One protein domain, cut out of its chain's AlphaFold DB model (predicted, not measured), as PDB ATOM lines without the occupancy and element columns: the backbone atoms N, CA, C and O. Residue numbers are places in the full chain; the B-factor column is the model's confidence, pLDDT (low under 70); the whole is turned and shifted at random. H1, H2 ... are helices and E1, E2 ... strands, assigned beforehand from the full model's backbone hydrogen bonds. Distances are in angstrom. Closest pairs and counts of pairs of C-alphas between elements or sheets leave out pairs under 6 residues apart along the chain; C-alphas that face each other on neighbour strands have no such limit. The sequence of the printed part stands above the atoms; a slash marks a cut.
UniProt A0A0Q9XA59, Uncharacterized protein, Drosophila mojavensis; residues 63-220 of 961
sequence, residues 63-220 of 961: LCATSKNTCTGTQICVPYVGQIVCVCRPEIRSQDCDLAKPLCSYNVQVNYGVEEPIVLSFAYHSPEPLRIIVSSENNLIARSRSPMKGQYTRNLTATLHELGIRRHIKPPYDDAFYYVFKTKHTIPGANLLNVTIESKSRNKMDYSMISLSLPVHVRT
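Overview. This is residues 63 to 220 of the 961 residues of an uncharacterized protein of Drosophila mojavensis (UniProt A0A0Q9XA59). Two strongly twisted sheets stand face to face as a sandwich, E4 E11 E10 E6 E7 curled like part of a barrel and E3 E5 E9 E8 facing it. The hairpin of E1 and E2 lies beside the sandwich where E3 and E11 are near each other, and the short helix H1 grazes the four-stranded sheet. You have 158 printed residues, mostly strand, with eleven named strands and one named helix in the order E1 to E8, H1, E9 to E11. The five-stranded sheet is mixed, while the four-stranded sheet and the two-stranded sheet are antiparallel. The whole is compact, with a radius of gyration of the C-alphas of 15.5 A, and rounded, spanning 48 by 34 by 32 A.

Along the chain. Pass over residues 63 to 74, which hold no named element, and find C-alpha 75 at (21.907, -21.344, 21.349), where E1 begins. E1 runs to residue 80, 15.2 A from first to last C-alpha, and E2, residues 83 to 88, covers 16.6 A. After residues 89 to 102 come two three-residue strands, E3 at 103 to 105 and E4 at 109 to 111. Next is E5, residues 115 to 123, 26.0 A long, with C-alpha 115 at (25.753, -42.493, 48.849). E6, residues 129 to 136, is 19.8 A long; E7, residues 139 to 143, is 11.1 A; E8 holds residues 151 to 153. H1, residues 156 to 162, is 9.8 A long. Beyond residues 163 to 175 read E9, residues 176 to 184, 25.4 A. E10, residues 189 to 200, covers 36.1 A, and the longest strand, E11, residues 207 to 219, covers 38.1 A and ends at C-alpha 219, (15.664, -49.483, 44.045).

Arrangement. Begin with the five-stranded sheet, whose order is E4 E11 E10 E6 E7. E10 and E11 form a long antiparallel hairpin at 161 degrees; look for N 195 and O 212, 2.8 A apart and within hydrogen-bond range. E6 is the antiparallel neighbour of E10, with N 196 and O 133 at 2.8 A, and forms a hairpin with E7, with N 134 and O 142 at 2.8 A. At the other edge E4 is parallel to E11, with N 110 and O 217 at 2.9 A. Now turn to the sheet in the order E3 E5 E9 E8. Its inner strands E5 and E9 are antiparallel at 161 degrees, with N 118 and O 181 at 2.8 A. E3 pairs with E5 through N 105 and O 119, 2.8 A, and E8 with E9 through N 178 and O 151, 2.8 A. In the sandwich, the parts that face each other are 9.3 A centre to centre, and the strands of the two sheets stand at 32 degrees. The closest C-alphas of E7 and E9, those of Ile 141 and Thr 183, are 6.2 A apart. In the hairpin E1 and E2, N 78 and O 85 are 2.9 A apart; the closest C-alphas of E2 and E3, those of Val 85 and Leu 103, are 6.5 A apart. H1 only grazes its sheet, with residues 156 to 160; its O i to N i+4 pairs are each within hydrogen-bond range.

Size, cuts and confidence. The C-alphas of Asn 203 and Thr 220, the two farthest apart, are separated by 48.1 A. The printed part has no cut. The links E2 to E3 and H1 to E9 are long, with 14 and 13 residues. Mean pLDDT of the printed part is 81.5; look for values under 70 at residues 67 to 70, 73, 90 to 101, 145 to 148 and 200 to 208 of this model.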
ATOM      1  N   LEU A  63      14.696 -34.528  24.415       87.62
ATOM      2  CA  LEU A  63      13.807 -33.566  25.064       87.62
ATOM      3  C   LEU A  63      13.793 -32.191  24.369       87.62
ATOM      4  O   LEU A  63      13.001 -31.328  24.759       87.62
ATOM      5  N   CYS A  64      14.625 -31.966  23.347       85.38
ATOM      6  CA  CYS A  64      14.689 -30.695  22.619       85.38
ATOM      7  C   CYS A  64      13.534 -30.508  21.625       85.38
ATOM      8  O   CYS A  64      13.197 -29.378  21.284       85.38
ATOM      9  N   ALA A  65      12.882 -31.594  21.198       77.44
ATOM     10  CA  ALA A  65      11.745 -31.549  20.272       77.44
ATOM     11  C   ALA A  65      10.419 -31.092  20.924       77.44
ATOM     12  O   ALA A  65       9.404 -30.936  20.245       77.44
ATOM     13  N   THR A  66      10.399 -30.886  22.244       75.94
ATOM     14  CA  THR A  66       9.196 -30.518  23.008       75.94
ATOM     15  C   THR A  66       9.001 -29.001  23.083       75.94
ATOM     16  O   THR A  66       9.921 -28.276  23.452       75.94
ATOM     17  N   SER A  67       7.777 -28.509  22.855       58.78
ATOM     18  CA  SER A  67       7.440 -27.066  22.852       58.78
ATOM     19  C   SER A  67       7.726 -26.313  24.164       58.78
ATOM     20  O   SER A  67       7.785 -25.088  24.162       58.78
ATOM     21  N   LYS A  68       7.931 -27.026  25.282       63.91
ATOM     22  CA  LYS A  68       8.298 -26.460  26.595       63.91
ATOM     23  C   LYS A  68       9.806 -26.215  26.775       63.91
ATOM     24  O   LYS A  68      10.194 -25.517  27.707       63.91
ATOM     25  N   ASN A  69      10.649 -26.769  25.903       67.75
ATOM     26  CA  ASN A  69      12.100 -26.837  26.075       67.75
ATOM     27  C   ASN A  69      12.825 -26.010  25.004       67.75
ATOM     28  O   ASN A  69      13.484 -26.548  24.120       67.75
ATOM     29  N   THR A  70      12.697 -24.685  25.076       69.31
ATOM     30  CA  THR A  70      13.298 -23.766  24.096       69.31
ATOM     31  C   THR A  70      14.573 -23.116  24.630       69.31
ATOM     32  O   THR A  70      14.582 -22.552  25.727       69.31
ATOM     33  N   CYS A  71      15.644 -23.160  23.837       75.56
ATOM     34  CA  CYS A  71      16.840 -22.337  24.029       75.56
ATOM     35  C   CYS A  71      16.693 -21.002  23.280       75.56
ATOM     36  O   CYS A  71      15.825 -20.868  22.414       75.56
ATOM     37  N   THR A  72      17.516 -20.000  23.603       72.88
ATOM     38  CA  THR A  72      17.495 -18.723  22.866       72.88
ATOM     39  C   THR A  72      17.965 -18.939  21.421       72.88
ATOM     40  O   THR A  72      18.656 -19.912  21.119       72.88
ATOM     41  N   GLY A  73      17.610 -18.038  20.496       69.69
ATOM     42  CA  GLY A  73      17.939 -18.200  19.067       69.69
ATOM     43  C   GLY A  73      19.443 -18.303  18.756       69.69
ATOM     44  O   GLY A  73      19.825 -18.834  17.715       69.69
ATOM     45  N   THR A  74      20.297 -17.843  19.674       72.25
ATOM     46  CA  THR A  74      21.767 -17.904  19.604       72.25
ATOM     47  C   THR A  74      22.356 -19.208  20.164       72.25
ATOM     48  O   THR A  74      23.566 -19.433  20.081       72.25
ATOM     49  N   GLN A  75      21.518 -20.094  20.703       78.50
ATOM     50  CA  GLN A  75      21.907 -21.344  21.349       78.50
ATOM     51  C   GLN A  75      21.404 -22.572  20.565       78.50
ATOM     52  O   GLN A  75      20.479 -22.508  19.753       78.50
ATOM     53  N   ILE A  76      22.046 -23.709  20.810       84.44
ATOM     54  CA  ILE A  76      21.691 -25.045  20.340       84.44
ATOM     55  C   ILE A  76      21.179 -25.820  21.551       84.44
ATOM     56  O   ILE A  76      21.836 -25.854  22.593       84.44
ATOM     57  N   CYS A  77      20.011 -26.441  21.416       87.12
ATOM     58  CA  CYS A  77      19.500 -27.358  22.425       87.12
ATOM     59  C   CYS A  77      20.198 -28.712  22.288       87.12
ATOM     60  O   CYS A  77      20.172 -29.315  21.217       87.12
ATOM     61  N   VAL A  78      20.811 -29.184  23.372       89.12
ATOM     62  CA  VAL A  78      21.434 -30.505  23.460       89.12
ATOM     63  C   VAL A  78      20.690 -31.317  24.524       89.12
ATOM     64  O   VAL A  78      20.656 -30.889  25.684       89.12
ATOM     65  N   PRO A  79      20.083 -32.466  24.180       90.12
ATOM     66  CA  PRO A  79      19.447 -33.321  25.171       90.12
ATOM     67  C   PRO A  79      20.512 -33.987  26.046       90.12
ATOM     68  O   PRO A  79      21.554 -34.437  25.569       90.12
ATOM     69  N   TYR A  80      20.237 -34.064  27.341       91.69
ATOM     70  CA  TYR A  80      21.047 -34.783  28.316       91.69
ATOM     71  C   TYR A  80      20.117 -35.537  29.269       91.69
ATOM     72  O   TYR A  80      18.911 -35.315  29.269       91.69
ATOM     73  N   VAL A  81      20.651 -36.455  30.073       91.56
ATOM     74  CA  VAL A  81      19.866 -37.317  30.972       91.56
ATOM     75  C   VAL A  81      18.849 -36.496  31.789       91.56
ATOM     76  O   VAL A  81      19.235 -35.695  32.642       91.56
ATOM     77  N   GLY A  82      17.559 -36.662  31.461       88.19
ATOM     78  CA  GLY A  82      16.416 -35.989  32.096       88.19
ATOM     79  C   GLY A  82      16.306 -34.470  31.878       88.19
ATOM     80  O   GLY A  82      15.440 -33.844  32.482       88.19
ATOM     81  N   GLN A  83      17.162 -33.849  31.057       90.06
ATOM     82  CA  GLN A  83      17.223 -32.388  30.896       90.06
ATOM     83  C   GLN A  83      17.625 -31.936  29.489       90.06
ATOM     84  O   GLN A  83      18.026 -32.723  28.637       90.06
ATOM     85  N   ILE A  84      17.570 -30.624  29.265       87.75
ATOM     86  CA  ILE A  84      18.176 -29.983  28.098       87.75
ATOM     87  C   ILE A  84      19.274 -29.016  28.538       87.75
ATOM     88  O   ILE A  84      19.111 -28.276  29.511       87.75
ATOM     89  N   VAL A  85      20.376 -28.988  27.796       87.06
ATOM     90  CA  VAL A  85      21.454 -28.014  27.971       87.06
ATOM     91  C   VAL A  85      21.495 -27.116  26.745       87.06
ATOM     92  O   VAL A  85      21.574 -27.593  25.616       87.06
ATOM     93  N   CYS A  86      21.434 -25.806  26.965       82.81
ATOM     94  CA  CYS A  86      21.538 -24.826  25.892       82.81
ATOM     95  C   CYS A  86      22.999 -24.415  25.725       82.81
ATOM     96  O   CYS A  86      23.568 -23.827  26.640       82.81
ATOM     97  N   VAL A  87      23.601 -24.727  24.581       79.81
ATOM     98  CA  VAL A  87      25.016 -24.459  24.283       79.81
ATOM     99  C   VAL A  87      25.109 -23.383  23.211       79.81
ATOM    100  O   VAL A  87      24.299 -23.361  22.292       79.81
ATOM    101  N   CYS A  88      26.079 -22.480  23.294       77.12
ATOM    102  CA  CYS A  88      26.248 -21.444  22.277       77.12
ATOM    103  C   CYS A  88      26.616 -22.039  20.914       77.12
ATOM    104  O   CYS A  88      27.393 -22.994  20.833       77.12
ATOM    105  N   ARG A  89      26.074 -21.460  19.836       74.69
ATOM    106  CA  ARG A  89      26.468 -21.845  18.476       74.69
ATOM    107  C   ARG A  89      27.959 -21.557  18.264       74.69
ATOM    108  O   ARG A  89      28.409 -20.480  18.648       74.69
ATOM    109  N   PRO A  90      28.707 -22.461  17.608       68.88
ATOM    110  CA  PRO A  90      30.143 -22.285  17.376       68.88
ATOM    111  C   PRO A  90      30.480 -21.048  16.523       68.88
ATOM    112  O   PRO A  90      31.601 -20.556  16.568       68.88
ATOM    113  N   GLU A  91      29.507 -20.531  15.771       69.75
ATOM    114  CA  GLU A  91      29.618 -19.348  14.906       69.75
ATOM    115  C   GLU A  91      29.523 -18.011  15.670       69.75
ATOM    116  O   GLU A  91      29.844 -16.960  15.116       69.75
ATOM    117  N   ILE A  92      29.086 -18.027  16.934       65.31
ATOM    118  CA  ILE A  92      28.891 -16.836  17.772       65.31
ATOM    119  C   ILE A  92      30.012 -16.787  18.818       65.31
ATOM    120  O   ILE A  92      30.333 -17.798  19.444       65.31
ATOM    121  N   ARG A  93      30.618 -15.611  19.043       58.75
ATOM    122  CA  ARG A  93      31.626 -15.443  20.106       58.75
ATOM    123  C   ARG A  93      31.004 -15.765  21.467       58.75
ATOM    124  O   ARG A  93      29.924 -15.280  21.789       58.75
ATOM    125  N   SER A  94      31.719 -16.520  22.304       53.91
ATOM    126  CA  SER A  94      31.251 -16.934  23.642       53.91
ATOM    127  C   SER A  94      30.912 -15.769  24.586       53.91
ATOM    128  O   SER A  94      30.228 -15.981  25.583       53.91
ATOM    129  N   GLN A  95      31.374 -14.551  24.282       54.06
ATOM    130  CA  GLN A  95      31.048 -13.316  25.005       54.06
ATOM    131  C   GLN A  95      29.690 -12.701  24.619       54.06
ATOM    132  O   GLN A  95      29.123 -11.989  25.441       54.06
ATOM    133  N   ASP A  96      29.159 -13.001  23.426       52.97
ATOM    134  CA  ASP A  96      27.913 -12.424  22.879       52.97
ATOM    135  C   ASP A  96      26.692 -13.351  23.052       52.97
ATOM    136  O   ASP A  96      25.573 -13.027  22.654       52.97
ATOM    137  N   CYS A  97      26.901 -14.531  23.632       61.28
ATOM    138  CA  CYS A  97      25.870 -15.521  23.906       61.28
ATOM    139  C   CYS A  97      25.611 -15.572  25.416       61.28
ATOM    140  O   CYS A  97      26.541 -15.794  26.195       61.28
ATOM    141  N   ASP A  98      24.352 -15.385  25.831       56.38
ATOM    142  CA  ASP A  98      23.955 -15.631  27.219       56.38
ATOM    143  C   ASP A  98      24.369 -17.056  27.608       56.38
ATOM    144  O   ASP A  98      24.173 -18.014  26.856       56.38
ATOM    145  N   LEU A  99      25.031 -17.175  28.755       56.84
ATOM    146  CA  LEU A  99      25.797 -18.366  29.107       56.84
ATOM    147  C   LEU A  99      24.907 -19.601  29.285       56.84
ATOM    148  O   LEU A  99      23.753 -19.514  29.707       56.84
ATOM    149  N   ALA A 100      25.477 -20.752  28.923       56.72
ATOM    150  CA  ALA A 100      24.808 -22.045  28.901       56.72
ATOM    151  C   ALA A 100      24.116 -22.371  30.233       56.72
ATOM    152  O   ALA A 100      24.661 -22.109  31.309       56.72
ATOM    153  N   LYS A 101      22.927 -22.988  30.158       69.31
ATOM    154  CA  LYS A 101      22.265 -23.540  31.349       69.31
ATOM    155  C   LYS A 101      23.218 -24.524  32.050       69.31
ATOM    156  O   LYS A 101      23.901 -25.282  31.358       69.31
ATOM    157  N   PRO A 102      23.263 -24.532  33.391       82.12
ATOM    158  CA  PRO A 102      24.099 -25.458  34.140       82.12
ATOM    159  C   PRO A 102      23.699 -26.903  33.844       82.12
ATOM    160  O   PRO A 102      22.514 -27.216  33.738       82.12
ATOM    161  N   LEU A 103      24.695 -27.778  33.745       90.06
ATOM    162  CA  LEU A 103      24.498 -29.210  33.567       90.06
ATOM    163  C   LEU A 103      24.507 -29.903  34.930       90.06
ATOM    164  O   LEU A 103      25.520 -29.863  35.636       90.06
ATOM    165  N   CYS A 104      23.420 -30.601  35.261       92.94
ATOM    166  CA  CYS A 104      23.333 -31.442  36.452       92.94
ATOM    167  C   CYS A 104      23.521 -32.918  36.092       92.94
ATOM    168  O   CYS A 104      22.628 -33.549  35.536       92.94
ATOM    169  N   SER A 105      24.680 -33.486  36.411       94.31
ATOM    170  CA  SER A 105      24.989 -34.896  36.162       94.31
ATOM    171  C   SER A 105      24.726 -35.745  37.404       94.31
ATOM    172  O   SER A 105      25.238 -35.439  38.480       94.31
ATOM    173  N   TYR A 106      23.930 -36.804  37.248       94.12
ATOM    174  CA  TYR A 106      23.495 -37.693  38.327       94.12
ATOM    175  C   TYR A 106      23.167 -39.098  37.782       94.12
ATOM    176  O   TYR A 106      22.975 -39.273  36.576       94.12
ATOM    177  N   ASN A 107      23.092 -40.097  38.664       93.25
ATOM    178  CA  ASN A 107      22.660 -41.451  38.315       93.25
ATOM    179  C   ASN A 107      21.129 -41.559  38.441       93.25
ATOM    180  O   ASN A 107      20.590 -41.387  39.529       93.25
ATOM    181  N   VAL A 108      20.418 -41.861  37.344       92.19
ATOM    182  CA  VAL A 108      18.939 -41.952  37.353       92.19
ATOM    183  C   VAL A 108      18.449 -43.117  38.201       92.19
ATOM    184  O   VAL A 108      17.489 -42.961  38.943       92.19
ATOM    185  N   GLN A 109      19.115 -44.270  38.129       91.88
ATOM    186  CA  GLN A 109      18.838 -45.410  38.999       91.88
ATOM    187  C   GLN A 109      19.858 -45.483  40.133       91.88
ATOM    188  O   GLN A 109      21.058 -45.615  39.879       91.88
ATOM    189  N   VAL A 110      19.388 -45.492  41.373       91.19
ATOM    190  CA  VAL A 110      20.235 -45.582  42.570       91.19
ATOM    191  C   VAL A 110      19.739 -46.683  43.498       91.19
ATOM    192  O   VAL A 110      18.567 -47.064  43.466       91.19
ATOM    193  N   ASN A 111      20.628 -47.216  44.330       89.12
ATOM    194  CA  ASN A 111      20.252 -48.193  45.349       89.12
ATOM    195  C   ASN A 111      19.913 -47.477  46.660       89.12
ATOM    196  O   ASN A 111      20.596 -46.532  47.055       89.12
ATOM    197  N   TYR A 112      18.877 -47.950  47.352       87.25
ATOM    198  CA  TYR A 112      18.452 -47.394  48.635       87.25
ATOM    199  C   TYR A 112      19.614 -47.285  49.639       87.25
ATOM    200  O   TYR A 112      20.329 -48.258  49.888       87.25
ATOM    201  N   GLY A 113      19.778 -46.102  50.239       81.56
ATOM    202  CA  GLY A 113      20.750 -45.836  51.306       81.56
ATOM    203  C   GLY A 113      22.220 -45.763  50.869       81.56
ATOM    204  O   GLY A 113      23.082 -45.493  51.710       81.56
ATOM    205  N   VAL A 114      22.519 -45.973  49.584       86.50
ATOM    206  CA  VAL A 114      23.868 -45.809  49.026       86.50
ATOM    207  C   VAL A 114      24.127 -44.329  48.761       86.50
ATOM    208  O   VAL A 114      23.236 -43.598  48.327       86.50
ATOM    209  N   GLU A 115      25.334 -43.872  49.093       89.06
ATOM    210  CA  GLU A 115      25.753 -42.493  48.849       89.06
ATOM    211  C   GLU A 115      26.069 -42.302  47.362       89.06
ATOM    212  O   GLU A 115      26.916 -43.004  46.812       89.06
ATOM    213  N   GLU A 116      25.388 -41.351  46.731       91.75
ATOM    214  CA  GLU A 116      25.466 -41.076  45.299       91.75
ATOM    215  C   GLU A 116      25.918 -39.626  45.045       91.75
ATOM    216  O   GLU A 116      25.532 -38.707  45.784       91.75
ATOM    217  N   PRO A 117      26.751 -39.399  44.014       93.75
ATOM    218  CA  PRO A 117      27.228 -38.081  43.622       93.75
ATOM    219  C   PRO A 117      26.202 -37.341  42.748       93.75
ATOM    220  O   PRO A 117      25.618 -37.892  41.815       93.75
ATOM    221  N   ILE A 118      26.050 -36.045  42.996       93.50
ATOM    222  CA  ILE A 118      25.331 -35.090  42.152       93.50
ATOM    223  C   ILE A 118      26.329 -34.002  41.775       93.50
ATOM    224  O   ILE A 118      26.857 -33.300  42.640       93.50
ATOM    225  N   VAL A 119      26.612 -33.871  40.481       93.75
ATOM    226  CA  VAL A 119      27.638 -32.956  39.976       93.75
ATOM    227  C   VAL A 119      26.978 -31.841  39.183       93.75
ATOM    228  O   VAL A 119      26.452 -32.068  38.093       93.75
ATOM    229  N   LEU A 120      27.033 -30.621  39.716       92.25
ATOM    230  CA  LEU A 120      26.647 -29.420  38.978       92.25
ATOM    231  C   LEU A 120      27.870 -28.857  38.284       92.25
ATOM    232  O   LEU A 120      28.865 -28.553  38.934       92.25
ATOM    233  N   SER A 121      27.795 -28.709  36.967       90.81
ATOM    234  CA  SER A 121      28.891 -28.194  36.156       90.81
ATOM    235  C   SER A 121      28.443 -27.008  35.317       90.81
ATOM    236  O   SER A 121      27.320 -26.960  34.818       90.81
ATOM    237  N   PHE A 122      29.354 -26.062  35.150       86.75
ATOM    238  CA  PHE A 122      29.189 -24.823  34.414       86.75
ATOM    239  C   PHE A 122      30.329 -24.730  33.405       86.75
ATOM    240  O   PHE A 122      31.488 -24.931  33.768       86.75
ATOM    241  N   ALA A 123      30.026 -24.410  32.148       84.62
ATOM    242  CA  ALA A 123      31.064 -24.176  31.147       84.62
ATOM    243  C   ALA A 123      32.025 -23.070  31.627       84.62
ATOM    244  O   ALA A 123      31.577 -22.128  32.278       84.62
ATOM    245  N   TYR A 124      33.314 -23.150  31.285       80.75
ATOM    246  CA  TYR A 124      34.372 -22.261  31.804       80.75
ATOM    247  C   TYR A 124      34.040 -20.755  31.803       80.75
ATOM    248  O   TYR A 124      34.397 -20.038  32.733       80.75
ATOM    249  N   HIS A 125      33.324 -20.265  30.788       74.31
ATOM    250  CA  HIS A 125      32.969 -18.849  30.672       74.31
ATOM    251  C   HIS A 125      31.694 -18.432  31.423       74.31
ATOM    252  O   HIS A 125      31.342 -17.254  31.356       74.31
ATOM    253  N   SER A 126      31.014 -19.347  32.119       73.25
ATOM    254  CA  SER A 126      29.745 -19.117  32.838       73.25
ATOM    255  C   SER A 126      29.914 -18.181  34.042       73.25
ATOM    256  O   SER A 126      31.016 -18.085  34.582       73.25
ATOM    257  N   PRO A 127      28.865 -17.452  34.474       70.75
ATOM    258  CA  PRO A 127      28.951 -16.661  35.693       70.75
ATOM    259  C   PRO A 127      28.994 -17.596  36.906       70.75
ATOM    260  O   PRO A 127      28.325 -18.631  36.917       70.75
ATOM    261  N   GLU A 128      29.768 -17.226  37.927       72.31
ATOM    262  CA  GLU A 128      29.782 -17.985  39.176       72.31
ATOM    263  C   GLU A 128      28.393 -17.938  39.842       72.31
ATOM    264  O   GLU A 128      27.755 -16.876  39.881       72.31
ATOM    265  N   PRO A 129      27.898 -19.077  40.353       76.19
ATOM    266  CA  PRO A 129      26.628 -19.117  41.058       76.19
ATOM    267  C   PRO A 129      26.748 -18.374  42.392       76.19
ATOM    268  O   PRO A 129      27.647 -18.636  43.191       76.19
ATOM    269  N   LEU A 130      25.805 -17.468  42.654       75.88
ATOM    270  CA  LEU A 130      25.672 -16.788  43.943       75.88
ATOM    271  C   LEU A 130      25.108 -17.738  44.999       75.88
ATOM    272  O   LEU A 130      25.525 -17.726  46.157       75.88
ATOM    273  N   ARG A 131      24.137 -18.563  44.595       80.06
ATOM    274  CA  ARG A 131      23.450 -19.500  45.476       80.06
ATOM    275  C   ARG A 131      23.098 -20.766  44.717       80.06
ATOM    276  O   ARG A 131      22.591 -20.709  43.602       80.06
ATOM    277  N   ILE A 132      23.341 -21.907  45.348       83.62
ATOM    278  CA  ILE A 132      22.928 -23.222  44.857       83.62
ATOM    279  C   ILE A 132      22.101 -23.875  45.956       83.62
ATOM    280  O   ILE A 132      22.554 -23.960  47.102       83.62
ATOM    281  N   ILE A 133      20.907 -24.343  45.609       85.50
ATOM    282  CA  ILE A 133      20.091 -25.192  46.469       85.50
ATOM    283  C   ILE A 133      19.802 -26.483  45.713       85.50
ATOM    284  O   ILE A 133      19.205 -26.460  44.639       85.50
ATOM    285  N   VAL A 134      20.225 -27.605  46.279       87.69
ATOM    286  CA  VAL A 134      19.931 -28.948  45.782       87.69
ATOM    287  C   VAL A 134      19.055 -29.621  46.827       87.69
ATOM    288  O   VAL A 134      19.403 -29.648  48.005       87.69
ATOM    289  N   SER A 135      17.913 -30.150  46.417       87.88
ATOM    290  CA  SER A 135      16.955 -30.814  47.304       87.88
ATOM    291  C   SER A 135      16.261 -31.956  46.577       87.88
ATOM    292  O   SER A 135      16.064 -31.874  45.373       87.88
ATOM    293  N   SER A 136      15.864 -32.999  47.288       83.81
ATOM    294  CA  SER A 136      14.792 -33.897  46.861       83.81
ATOM    295  C   SER A 136      13.533 -33.623  47.687       83.81
ATOM    296  O   SER A 136      13.587 -32.807  48.606       83.81
ATOM    297  N   GLU A 137      12.422 -34.304  47.390       74.12
ATOM    298  CA  GLU A 137      11.102 -34.075  48.018       74.12
ATOM    299  C   GLU A 137      11.145 -33.815  49.534       74.12
ATOM    300  O   GLU A 137      10.600 -32.814  49.983       74.12
ATOM    301  N   ASN A 138      11.864 -34.642  50.303       71.50
ATOM    302  CA  ASN A 138      11.975 -34.501  51.764       71.50
ATOM    303  C   ASN A 138      13.430 -34.381  52.259       71.50
ATOM    304  O   ASN A 138      13.729 -34.748  53.396       71.50
ATOM    305  N   ASN A 139      14.378 -33.966  51.407       79.25
ATOM    306  CA  ASN A 139      15.791 -33.885  51.799       79.25
ATOM    307  C   ASN A 139      16.507 -32.700  51.142       79.25
ATOM    308  O   ASN A 139      16.667 -32.656  49.925       79.25
ATOM    309  N   LEU A 140      17.003 -31.757  51.941       79.75
ATOM    310  CA  LEU A 140      17.882 -30.682  51.482       79.75
ATOM    311  C   LEU A 140      19.313 -31.208  51.353       79.75
ATOM    312  O   LEU A 140      20.023 -31.368  52.341       79.75
ATOM    313  N   ILE A 141      19.757 -31.448  50.127       82.31
ATOM    314  CA  ILE A 141      21.081 -32.013  49.835       82.31
ATOM    315  C   ILE A 141      22.171 -30.956  50.007       82.31
ATOM    316  O   ILE A 141      23.219 -31.230  50.580       82.31
ATOM    317  N   ALA A 142      21.923 -29.744  49.516       78.12
ATOM    318  CA  ALA A 142      22.845 -28.633  49.673       78.12
ATOM    319  C   ALA A 142      22.101 -27.301  49.687       78.12
ATOM    320  O   ALA A 142      21.182 -27.085  48.899       78.12
ATOM    321  N   ARG A 143      22.556 -26.373  50.530       77.06
ATOM    322  CA  ARG A 143      22.180 -24.957  50.484       77.06
ATOM    323  C   ARG A 143      23.436 -24.127  50.689       77.06
ATOM    324  O   ARG A 143      23.925 -23.988  51.802       77.06
ATOM    325  N   SER A 144      23.964 -23.610  49.592       70.00
ATOM    326  CA  SER A 144      25.167 -22.786  49.592       70.00
ATOM    327  C   SER A 144      24.852 -21.341  49.991       70.00
ATOM    328  O   SER A 144      23.844 -20.785  49.548       70.00
ATOM    329  N   ARG A 145      25.729 -20.719  50.791       63.09
ATOM    330  CA  ARG A 145      25.829 -19.259  50.945       63.09
ATOM    331  C   ARG A 145      27.122 -18.779  50.276       63.09
ATOM    332  O   ARG A 145      28.160 -19.426  50.377       63.09
ATOM    333  N   SER A 146      27.024 -17.658  49.563       56.94
ATOM    334  CA  SER A 146      28.076 -17.119  48.693       56.94
ATOM    335  C   SER A 146      29.368 -16.726  49.435       56.94
ATOM    336  O   SER A 146      29.265 -16.195  50.545       56.94
ATOM    337  N   PRO A 147      30.555 -16.816  48.789       55.34
ATOM    338  CA  PRO A 147      30.848 -17.516  47.530       55.34
ATOM    339  C   PRO A 147      31.514 -18.887  47.759       55.34
ATOM    340  O   PRO A 147      32.498 -19.002  48.492       55.34
ATOM    341  N   MET A 148      31.020 -19.931  47.077       64.25
ATOM    342  CA  MET A 148      31.671 -21.250  47.024       64.25
ATOM    343  C   MET A 148      32.728 -21.306  45.918       64.25
ATOM    344  O   MET A 148      32.449 -20.996  44.761       64.25
ATOM    345  N   LYS A 149      33.919 -21.813  46.250       70.19
ATOM    346  CA  LYS A 149      35.005 -22.031  45.286       70.19
ATOM    347  C   LYS A 149      34.775 -23.335  44.505       70.19
ATOM    348  O   LYS A 149      34.872 -24.415  45.082       70.19
ATOM    349  N   GLY A 150      34.452 -23.231  43.215       79.06
ATOM    350  CA  GLY A 150      34.281 -24.386  42.322       79.06
ATOM    351  C   GLY A 150      35.609 -25.062  41.959       79.06
ATOM    352  O   GLY A 150      36.667 -24.429  41.987       79.06
ATOM    353  N   GLN A 151      35.562 -26.349  41.605       90.94
ATOM    354  CA  GLN A 151      36.720 -27.085  41.082       90.94
ATOM    355  C   GLN A 151      36.752 -26.985  39.555       90.94
ATOM    356  O   GLN A 151      35.705 -27.002  38.920       90.94
ATOM    357  N   TYR A 152      37.936 -26.878  38.952       93.00
ATOM    358  CA  TYR A 152      38.088 -26.745  37.498       93.00
ATOM    359  C   TYR A 152      38.571 -28.053  36.863       93.00
ATOM    360  O   TYR A 152      39.435 -28.731  37.420       93.00
ATOM    361  N   THR A 153      38.046 -28.390  35.684       94.38
ATOM    362  CA  THR A 153      38.498 -29.516  34.854       94.38
ATOM    363  C   THR A 153      38.508 -29.141  33.372       94.38
ATOM    364  O   THR A 153      37.707 -28.319  32.930       94.38
ATOM    365  N   ARG A 154      39.415 -29.770  32.613       93.88
ATOM    366  CA  ARG A 154      39.492 -29.699  31.140       93.88
ATOM    367  C   ARG A 154      38.870 -30.904  30.436       93.88
ATOM    368  O   ARG A 154      38.828 -30.959  29.212       93.88
ATOM    369  N   ASN A 155      38.475 -31.920  31.201       94.62
ATOM    370  CA  ASN A 155      37.883 -33.143  30.677       94.62
ATOM    371  C   ASN A 155      36.745 -33.581  31.594       94.62
ATOM    372  O   ASN A 155      36.880 -34.512  32.395       94.62
ATOM    373  N   LEU A 156      35.614 -32.888  31.468       92.69
ATOM    374  CA  LEU A 156      34.419 -33.164  32.253       92.69
ATOM    375  C   LEU A 156      33.968 -34.624  32.114       92.69
ATOM    376  O   LEU A 156      33.573 -35.236  33.099       92.69
ATOM    377  N   THR A 157      34.098 -35.221  30.925       94.56
ATOM    378  CA  THR A 157      33.731 -36.626  30.688       94.56
ATOM    379  C   THR A 157      34.525 -37.600  31.577       94.56
ATOM    380  O   THR A 157      33.953 -38.538  32.142       94.56
ATOM    381  N   ALA A 158      35.839 -37.395  31.713       94.31
ATOM    382  CA  ALA A 158      36.684 -38.201  32.594       94.31
ATOM    383  C   ALA A 158      36.370 -37.929  34.072       94.31
ATOM    384  O   ALA A 158      36.160 -38.875  34.828       94.31
ATOM    385  N   THR A 159      36.234 -36.655  34.449       96.00
ATOM    386  CA  THR A 159      35.919 -36.239  35.823       96.00
ATOM    387  C   THR A 159      34.585 -36.808  36.312       96.00
ATOM    388  O   THR A 159      34.518 -37.348  37.411       96.00
ATOM    389  N   LEU A 160      33.521 -36.763  35.502       95.81
ATOM    390  CA  LEU A 160      32.218 -37.339  35.864       95.81
ATOM    391  C   LEU A 160      32.317 -38.849  36.127       95.81
ATOM    392  O   LEU A 160      31.726 -39.348  37.080       95.81
ATOM    393  N   HIS A 161      33.102 -39.565  35.322       94.25
ATOM    394  CA  HIS A 161      33.324 -40.997  35.504       94.25
ATOM    395  C   HIS A 161      34.130 -41.311  36.772       94.25
ATOM    396  O   HIS A 161      33.771 -42.227  37.505       94.25
ATOM    397  N   GLU A 162      35.189 -40.548  37.056       95.12
ATOM    398  CA  GLU A 162      35.962 -40.666  38.305       95.12
ATOM    399  C   GLU A 162      35.103 -40.397  39.544       95.12
ATOM    400  O   GLU A 162      35.279 -41.041  40.575       95.12
ATOM    401  N   LEU A 163      34.136 -39.484  39.428       94.94
ATOM    402  CA  LEU A 163      33.187 -39.172  40.491       94.94
ATOM    403  C   LEU A 163      32.083 -40.226  40.656       94.94
ATOM    404  O   LEU A 163      31.364 -40.147  41.644       94.94
ATOM    405  N   GLY A 164      31.953 -41.201  39.747       93.56
ATOM    406  CA  GLY A 164      30.959 -42.281  39.824       93.56
ATOM    407  C   GLY A 164      29.665 -42.045  39.033       93.56
ATOM    408  O   GLY A 164      28.687 -42.768  39.231       93.56
ATOM    409  N   ILE A 165      29.633 -41.062  38.129       94.75
ATOM    410  CA  ILE A 165      28.506 -40.837  37.211       94.75
ATOM    411  C   ILE A 165      28.604 -41.797  36.019       94.75
ATOM    412  O   ILE A 165      29.632 -41.874  35.338       94.75
ATOM    413  N   ARG A 166      27.512 -42.513  35.728       91.50
ATOM    414  CA  ARG A 166      27.446 -43.474  34.615       91.50
ATOM    415  C   ARG A 166      27.467 -42.777  33.249       91.50
ATOM    416  O   ARG A 166      26.845 -41.737  33.036       91.50
ATOM    417  N   ARG A 167      28.169 -43.381  32.284       86.38
ATOM    418  CA  ARG A 167      28.330 -42.845  30.922       86.38
ATOM    419  C   ARG A 167      27.167 -43.254  30.019       86.38
ATOM    420  O   ARG A 167      27.241 -44.278  29.351       86.38
ATOM    421  N   HIS A 168      26.128 -42.425  29.964       86.25
ATOM    422  CA  HIS A 168      25.023 -42.609  29.013       86.25
ATOM    423  C   HIS A 168      25.158 -41.750  27.748       86.25
ATOM    424  O   HIS A 168      24.728 -42.160  26.674       86.25
ATOM    425  N   ILE A 169      25.755 -40.561  27.863       89.62
ATOM    426  CA  ILE A 169      25.967 -39.618  26.760       89.62
ATOM    427  C   ILE A 169      27.157 -38.704  27.086       89.62
ATOM    428  O   ILE A 169      27.440 -38.455  28.260       89.62
ATOM    429  N   LYS A 170      27.879 -38.220  26.067       90.56
ATOM    430  CA  LYS A 170      28.976 -37.259  26.269       90.56
ATOM    431  C   LYS A 170      28.395 -35.905  26.726       90.56
ATOM    432  O   LYS A 170      27.433 -35.450  26.105       90.56
ATOM    433  N   PRO A 171      28.947 -35.248  27.768       91.19
ATOM    434  CA  PRO A 171      28.532 -33.900  28.135       91.19
ATOM    435  C   PRO A 171      28.794 -32.895  26.993       91.19
ATOM    436  O   PRO A 171      29.713 -33.087  26.195       91.19
ATOM    437  N   PRO A 172      28.008 -31.806  26.912       88.56
ATOM    438  CA  PRO A 172      28.084 -30.817  25.832       88.56
ATOM    439  C   PRO A 172      29.379 -29.990  25.797       88.56
ATOM    440  O   PRO A 172      29.663 -29.347  24.791       88.56
ATOM    441  N   TYR A 173      30.147 -29.976  26.886       88.00
ATOM    442  CA  TYR A 173      31.417 -29.265  27.009       88.00
ATOM    443  C   TYR A 173      32.390 -30.067  27.880       88.00
ATOM    444  O   TYR A 173      31.969 -30.790  28.783       88.00
ATOM    445  N   ASP A 174      33.690 -29.925  27.608       88.12
ATOM    446  CA  ASP A 174      34.757 -30.609  28.349       88.12
ATOM    447  C   ASP A 174      35.438 -29.680  29.385       88.12
ATOM    448  O   ASP A 174      35.754 -30.139  30.484       88.12
ATOM    449  N   ASP A 175      35.585 -28.379  29.091       88.75
ATOM    450  CA  ASP A 175      36.110 -27.358  30.015       88.75
ATOM    451  C   ASP A 175      35.014 -26.801  30.939       88.75
ATOM    452  O   ASP A 175      34.100 -26.094  30.492       88.75
ATOM    453  N   ALA A 176      35.111 -27.071  32.244       89.88
ATOM    454  CA  ALA A 176      34.066 -26.706  33.197       89.88
ATOM    455  C   ALA A 176      34.576 -26.399  34.609       89.88
ATOM    456  O   ALA A 176      35.538 -26.998  35.096       89.88
ATOM    457  N   PHE A 177      33.852 -25.516  35.296       89.56
ATOM    458  CA  PHE A 177      33.833 -25.471  36.754       89.56
ATOM    459  C   PHE A 177      32.725 -26.380  37.270       89.56
ATOM    460  O   PHE A 177      31.624 -26.380  36.721       89.56
ATOM    461  N   TYR A 178      32.986 -27.147  38.321       91.44
ATOM    462  CA  TYR A 178      32.011 -28.070  38.879       91.44
ATOM    463  C   TYR A 178      31.989 -28.072  40.407       91.44
ATOM    464  O   TYR A 178      32.954 -27.711  41.086       91.44
ATOM    465  N   TYR A 179      30.842 -28.500  40.922       91.31
ATOM    466  CA  TYR A 179      30.513 -28.625  42.331       91.31
ATOM    467  C   TYR A 179      29.960 -30.028  42.562       91.31
ATOM    468  O   TYR A 179      29.067 -30.472  41.837       91.31
ATOM    469  N   VAL A 180      30.505 -30.724  43.557       90.69
ATOM    470  CA  VAL A 180      30.111 -32.093  43.895       90.69
ATOM    471  C   VAL A 180      29.312 -32.069  45.185       90.69
ATOM    472  O   VAL A 180      29.799 -31.605  46.214       90.69
ATOM    473  N   PHE A 181      28.107 -32.612  45.121       89.50
ATOM    474  CA  PHE A 181      27.245 -32.856  46.267       89.50
ATOM    475  C   PHE A 181      27.059 -34.361  46.407       89.50
ATOM    476  O   PHE A 181      26.996 -35.073  45.407       89.50
ATOM    477  N   LYS A 182      26.993 -34.867  47.634       87.69
ATOM    478  CA  LYS A 182      26.775 -36.289  47.904       87.69
ATOM    479  C   LYS A 182      25.511 -36.449  48.727       87.69
ATOM    480  O   LYS A 182      25.272 -35.654  49.633       87.69
ATOM    481  N   THR A 183      24.701 -37.454  48.414       85.88
ATOM    482  CA  THR A 183      23.471 -37.722  49.164       85.88
ATOM    483  C   THR A 183      23.121 -39.202  49.178       85.88
ATOM    484  O   THR A 183      23.472 -39.942  48.264       85.88
ATOM    485  N   LYS A 184      22.406 -39.637  50.217       86.44
ATOM    486  CA  LYS A 184      21.812 -40.974  50.302       86.44
ATOM    487  C   LYS A 184      20.325 -40.861  50.009       86.44
ATOM    488  O   LYS A 184      19.609 -40.149  50.711       86.44
ATOM    489  N   HIS A 185      19.855 -41.582  48.999       84.56
ATOM    490  CA  HIS A 185      18.435 -41.617  48.668       84.56
ATOM    491  C   HIS A 185      17.716 -42.673  49.521       84.56
ATOM    492  O   HIS A 185      18.047 -43.858  49.464       84.56
ATOM    493  N   THR A 186      16.745 -42.238  50.329       79.88
ATOM    494  CA  THR A 186      16.051 -43.073  51.333       79.88
ATOM    495  C   THR A 186      14.546 -43.202  51.094       79.88
ATOM    496  O   THR A 186      13.833 -43.734  51.937       79.88
ATOM    497  N   ILE A 187      14.039 -42.739  49.953       82.00
ATOM    498  CA  ILE A 187      12.627 -42.882  49.586       82.00
ATOM    499  C   ILE A 187      12.561 -43.819  48.379       82.00
ATOM    500  O   ILE A 187      13.094 -43.464  47.329       82.00
ATOM    501  N   PRO A 188      11.989 -45.028  48.506       86.81
ATOM    502  CA  PRO A 188      11.872 -45.968  47.392       86.81
ATOM    503  C   PRO A 188      11.017 -45.421  46.242       86.81
ATOM    504  O   PRO A 188      10.072 -44.674  46.474       86.81
ATOM    505  N   GLY A 189      11.300 -45.851  45.010       87.81
ATOM    506  CA  GLY A 189      10.517 -45.475  43.828       87.81
ATOM    507  C   GLY A 189      11.020 -44.213  43.120       87.81
ATOM    508  O   GLY A 189      12.200 -43.871  43.216       87.81
ATOM    509  N   ALA A 190      10.139 -43.572  42.348       89.31
ATOM    510  CA  ALA A 190      10.446 -42.372  41.572       89.31
ATOM    511  C   ALA A 190      10.361 -41.123  42.458       89.31
ATOM    512  O   ALA A 190       9.325 -40.863  43.058       89.31
ATOM    513  N   ASN A 191      11.446 -40.355  42.517       88.94
ATOM    514  CA  ASN A 191      11.559 -39.128  43.299       88.94
ATOM    515  C   ASN A 191      12.054 -37.984  42.418       88.94
ATOM    516  O   ASN A 191      12.807 -38.210  41.468       88.94
ATOM    517  N   LEU A 192      11.721 -36.747  42.777       90.25
ATOM    518  CA  LEU A 192      12.245 -35.564  42.096       90.25
ATOM    519  C   LEU A 192      13.452 -34.964  42.827       90.25
ATOM    520  O   LEU A 192      13.401 -34.668  44.020       90.25
ATOM    521  N   LEU A 193      14.533 -34.747  42.078       90.75
ATOM    522  CA  LEU A 193      15.691 -33.943  42.449       90.75
ATOM    523  C   LEU A 193      15.509 -32.524  41.896       90.75
ATOM    524  O   LEU A 193      15.588 -32.295  40.690       90.75
ATOM    525  N   ASN A 194      15.300 -31.571  42.792       90.62
ATOM    526  CA  ASN A 194      15.132 -30.157  42.501       90.62
ATOM    527  C   ASN A 194      16.442 -29.402  42.738       90.62
ATOM    528  O   ASN A 194      16.972 -29.369  43.852       90.62
ATOM    529  N   VAL A 195      16.937 -28.750  41.693       89.00
ATOM    530  CA  VAL A 195      18.115 -27.885  41.734       89.00
ATOM    531  C   VAL A 195      17.678 -26.466  41.419       89.00
ATOM    532  O   VAL A 195      17.111 -26.222  40.359       89.00
ATOM    533  N   THR A 196      17.976 -25.521  42.304       87.25
ATOM    534  CA  THR A 196      17.801 -24.089  42.047       87.25
ATOM    535  C   THR A 196      19.137 -23.372  42.144       87.25
ATOM    536  O   THR A 196      19.932 -23.611  43.055       87.25
ATOM    537  N   ILE A 197      19.413 -22.528  41.157       83.75
ATOM    538  CA  ILE A 197      20.668 -21.798  41.024       83.75
ATOM    539  C   ILE A 197      20.331 -20.332  40.807       83.75
ATOM    540  O   ILE A 197      19.585 -19.984  39.894       83.75
ATOM    541  N   GLU A 198      20.901 -19.483  41.647       80.88
ATOM    542  CA  GLU A 198      20.829 -18.034  41.539       80.88
ATOM    543  C   GLU A 198      22.190 -17.518  41.078       80.88
ATOM    544  O   GLU A 198      23.225 -17.848  41.663       80.88
ATOM    545  N   SER A 199      22.204 -16.709  40.026       75.88
ATOM    546  CA  SER A 199      23.419 -16.102  39.487       75.88
ATOM    547  C   SER A 199      23.191 -14.630  39.161       75.88
ATOM    548  O   SER A 199      22.076 -14.193  38.867       75.88
ATOM    549  N   LYS A 200      24.267 -13.839  39.236       69.50
ATOM    550  CA  LYS A 200      24.228 -12.426  38.855       69.50
ATOM    551  C   LYS A 200      24.316 -12.315  37.336       69.50
ATOM    552  O   LYS A 200      25.271 -12.825  36.745       69.50
ATOM    553  N   SER A 201      23.365 -11.627  36.707       63.09
ATOM    554  CA  SER A 201      23.466 -11.328  35.278       63.09
ATOM    555  C   SER A 201      24.656 -10.398  35.005       63.09
ATOM    556  O   SER A 201      24.922  -9.475  35.776       63.09
ATOM    557  N   ARG A 202      25.382 -10.622  33.899       57.41
ATOM    558  CA  ARG A 202      26.514  -9.762  33.496       57.41
ATOM    559  C   ARG A 202      26.072  -8.379  33.002       57.41
ATOM    560  O   ARG A 202      26.850  -7.441  33.121       57.41
ATOM    561  N   ASN A 203      24.835  -8.245  32.508       52.84
ATOM    562  CA  ASN A 203      24.371  -7.047  31.790       52.84
ATOM    563  C   ASN A 203      23.209  -6.294  32.471       52.84
ATOM    564  O   ASN A 203      22.758  -5.275  31.951       52.84
ATOM    565  N   LYS A 204      22.720  -6.748  33.633       51.66
ATOM    566  CA  LYS A 204      21.691  -6.056  34.432       51.66
ATOM    567  C   LYS A 204      21.998  -6.181  35.926       51.66
ATOM    568  O   LYS A 204      22.566  -7.180  36.352       51.66
ATOM    569  N   MET A 205      21.542  -5.221  36.738       54.62
ATOM    570  CA  MET A 205      21.437  -5.337  38.212       54.62
ATOM    571  C   MET A 205      20.408  -6.406  38.656       54.62
ATOM    572  O   MET A 205      19.888  -6.345  39.763       54.62
ATOM    573  N   ASP A 206      20.087  -7.359  37.782       58.06
ATOM    574  CA  ASP A 206      18.979  -8.298  37.903       58.06
ATOM    575  C   ASP A 206      19.516  -9.717  38.137       58.06
ATOM    576  O   ASP A 206      20.573 -10.097  37.608       58.06
ATOM    577  N   TYR A 207      18.809 -10.489  38.956       67.88
ATOM    578  CA  TYR A 207      19.205 -11.840  39.351       67.88
ATOM    579  C   TYR A 207      18.539 -12.855  38.421       67.88
ATOM    580  O   TYR A 207      17.325 -12.836  38.239       67.88
ATOM    581  N   SER A 208      19.321 -13.767  37.837       69.69
ATOM    582  CA  SER A 208      18.766 -14.888  37.076       69.69
ATOM    583  C   SER A 208      18.625 -16.110  37.975       69.69
ATOM    584  O   SER A 208      19.607 -16.568  38.562       69.69
ATOM    585  N   MET A 209      17.406 -16.650  38.055       75.69
ATOM    586  CA  MET A 209      17.098 -17.889  38.766       75.69
ATOM    587  C   MET A 209      16.836 -19.016  37.765       75.69
ATOM    588  O   MET A 209      16.007 -18.883  36.865       75.69
ATOM    589  N   ILE A 210      17.545 -20.131  37.926       79.00
ATOM    590  CA  ILE A 210      17.401 -21.340  37.111       79.00
ATOM    591  C   ILE A 210      16.929 -22.472  38.018       79.00
ATOM    592  O   ILE A 210      17.554 -22.731  39.042       79.00
ATOM    593  N   SER A 211      15.864 -23.170  37.624       85.25
ATOM    594  CA  SER A 211      15.349 -24.352  38.320       85.25
ATOM    595  C   SER A 211      15.342 -25.578  37.403       85.25
ATOM    596  O   SER A 211      14.863 -25.498  36.271       85.25
ATOM    597  N   LEU A 212      15.840 -26.710  37.898       86.88
ATOM    598  CA  LEU A 212      15.808 -28.021  37.246       86.88
ATOM    599  C   LEU A 212      15.082 -29.013  38.159       86.88
ATOM    600  O   LEU A 212      15.323 -29.012  39.365       86.88
ATOM    601  N   SER A 213      14.253 -29.879  37.578       89.69
ATOM    602  CA  SER A 213      13.592 -30.990  38.273       89.69
ATOM    603  C   SER A 213      13.889 -32.282  37.523       89.69
ATOM    604  O   SER A 213      13.522 -32.419  36.358       89.69
ATOM    605  N   LEU A 214      14.604 -33.195  38.176       91.06
ATOM    606  CA  LEU A 214      15.219 -34.374  37.570       91.06
ATOM    607  C   LEU A 214      14.732 -35.653  38.271       91.06
ATOM    608  O   LEU A 214      14.816 -35.721  39.496       91.06
ATOM    609  N   PRO A 215      14.238 -36.673  37.551       90.81
ATOM    610  CA  PRO A 215      13.735 -37.898  38.172       90.81
ATOM    611  C   PRO A 215      14.877 -38.816  38.620       90.81
ATOM    612  O   PRO A 215      15.818 -39.053  37.860       90.81
ATOM    613  N   VAL A 216      14.770 -39.363  39.832       91.75
ATOM    614  CA  VAL A 216      15.676 -40.356  40.430       91.75
ATOM    615  C   VAL A 216      14.857 -41.556  40.913       91.75
ATOM    616  O   VAL A 216      13.958 -41.408  41.737       91.75
ATOM    617  N   HIS A 217      15.193 -42.752  40.439       91.19
ATOM    618  CA  HIS A 217      14.540 -44.013  40.784       91.19
ATOM    619  C   HIS A 217      15.378 -44.803  41.790       91.19
ATOM    620  O   HIS A 217      16.483 -45.264  41.490       91.19
ATOM    621  N   VAL A 218      14.836 -44.984  42.993       89.19
ATOM    622  CA  VAL A 218      15.507 -45.650  44.114       89.19
ATOM    623  C   VAL A 218      15.034 -47.096  44.217       89.19
ATOM    624  O   VAL A 218      13.870 -47.363  44.530       89.19
ATOM    625  N   ARG A 219      15.943 -48.044  43.982       87.62
ATOM    626  CA  ARG A 219      15.664 -49.483  44.045       87.62
ATOM    627  C   ARG A 219      15.957 -50.048  45.433       87.62
ATOM    628  O   ARG A 219      16.990 -49.755  46.036       87.62
ATOM    629  N   THR A 220      15.079 -50.931  45.900       84.88
ATOM    630  CA  THR A 220      15.265 -51.731  47.116       84.88
ATOM    631  C   THR A 220      14.980 -53.211  46.842       84.88
ATOM    632  O   THR A 220      14.172 -53.543  45.977       84.88
TER     633      THR A 220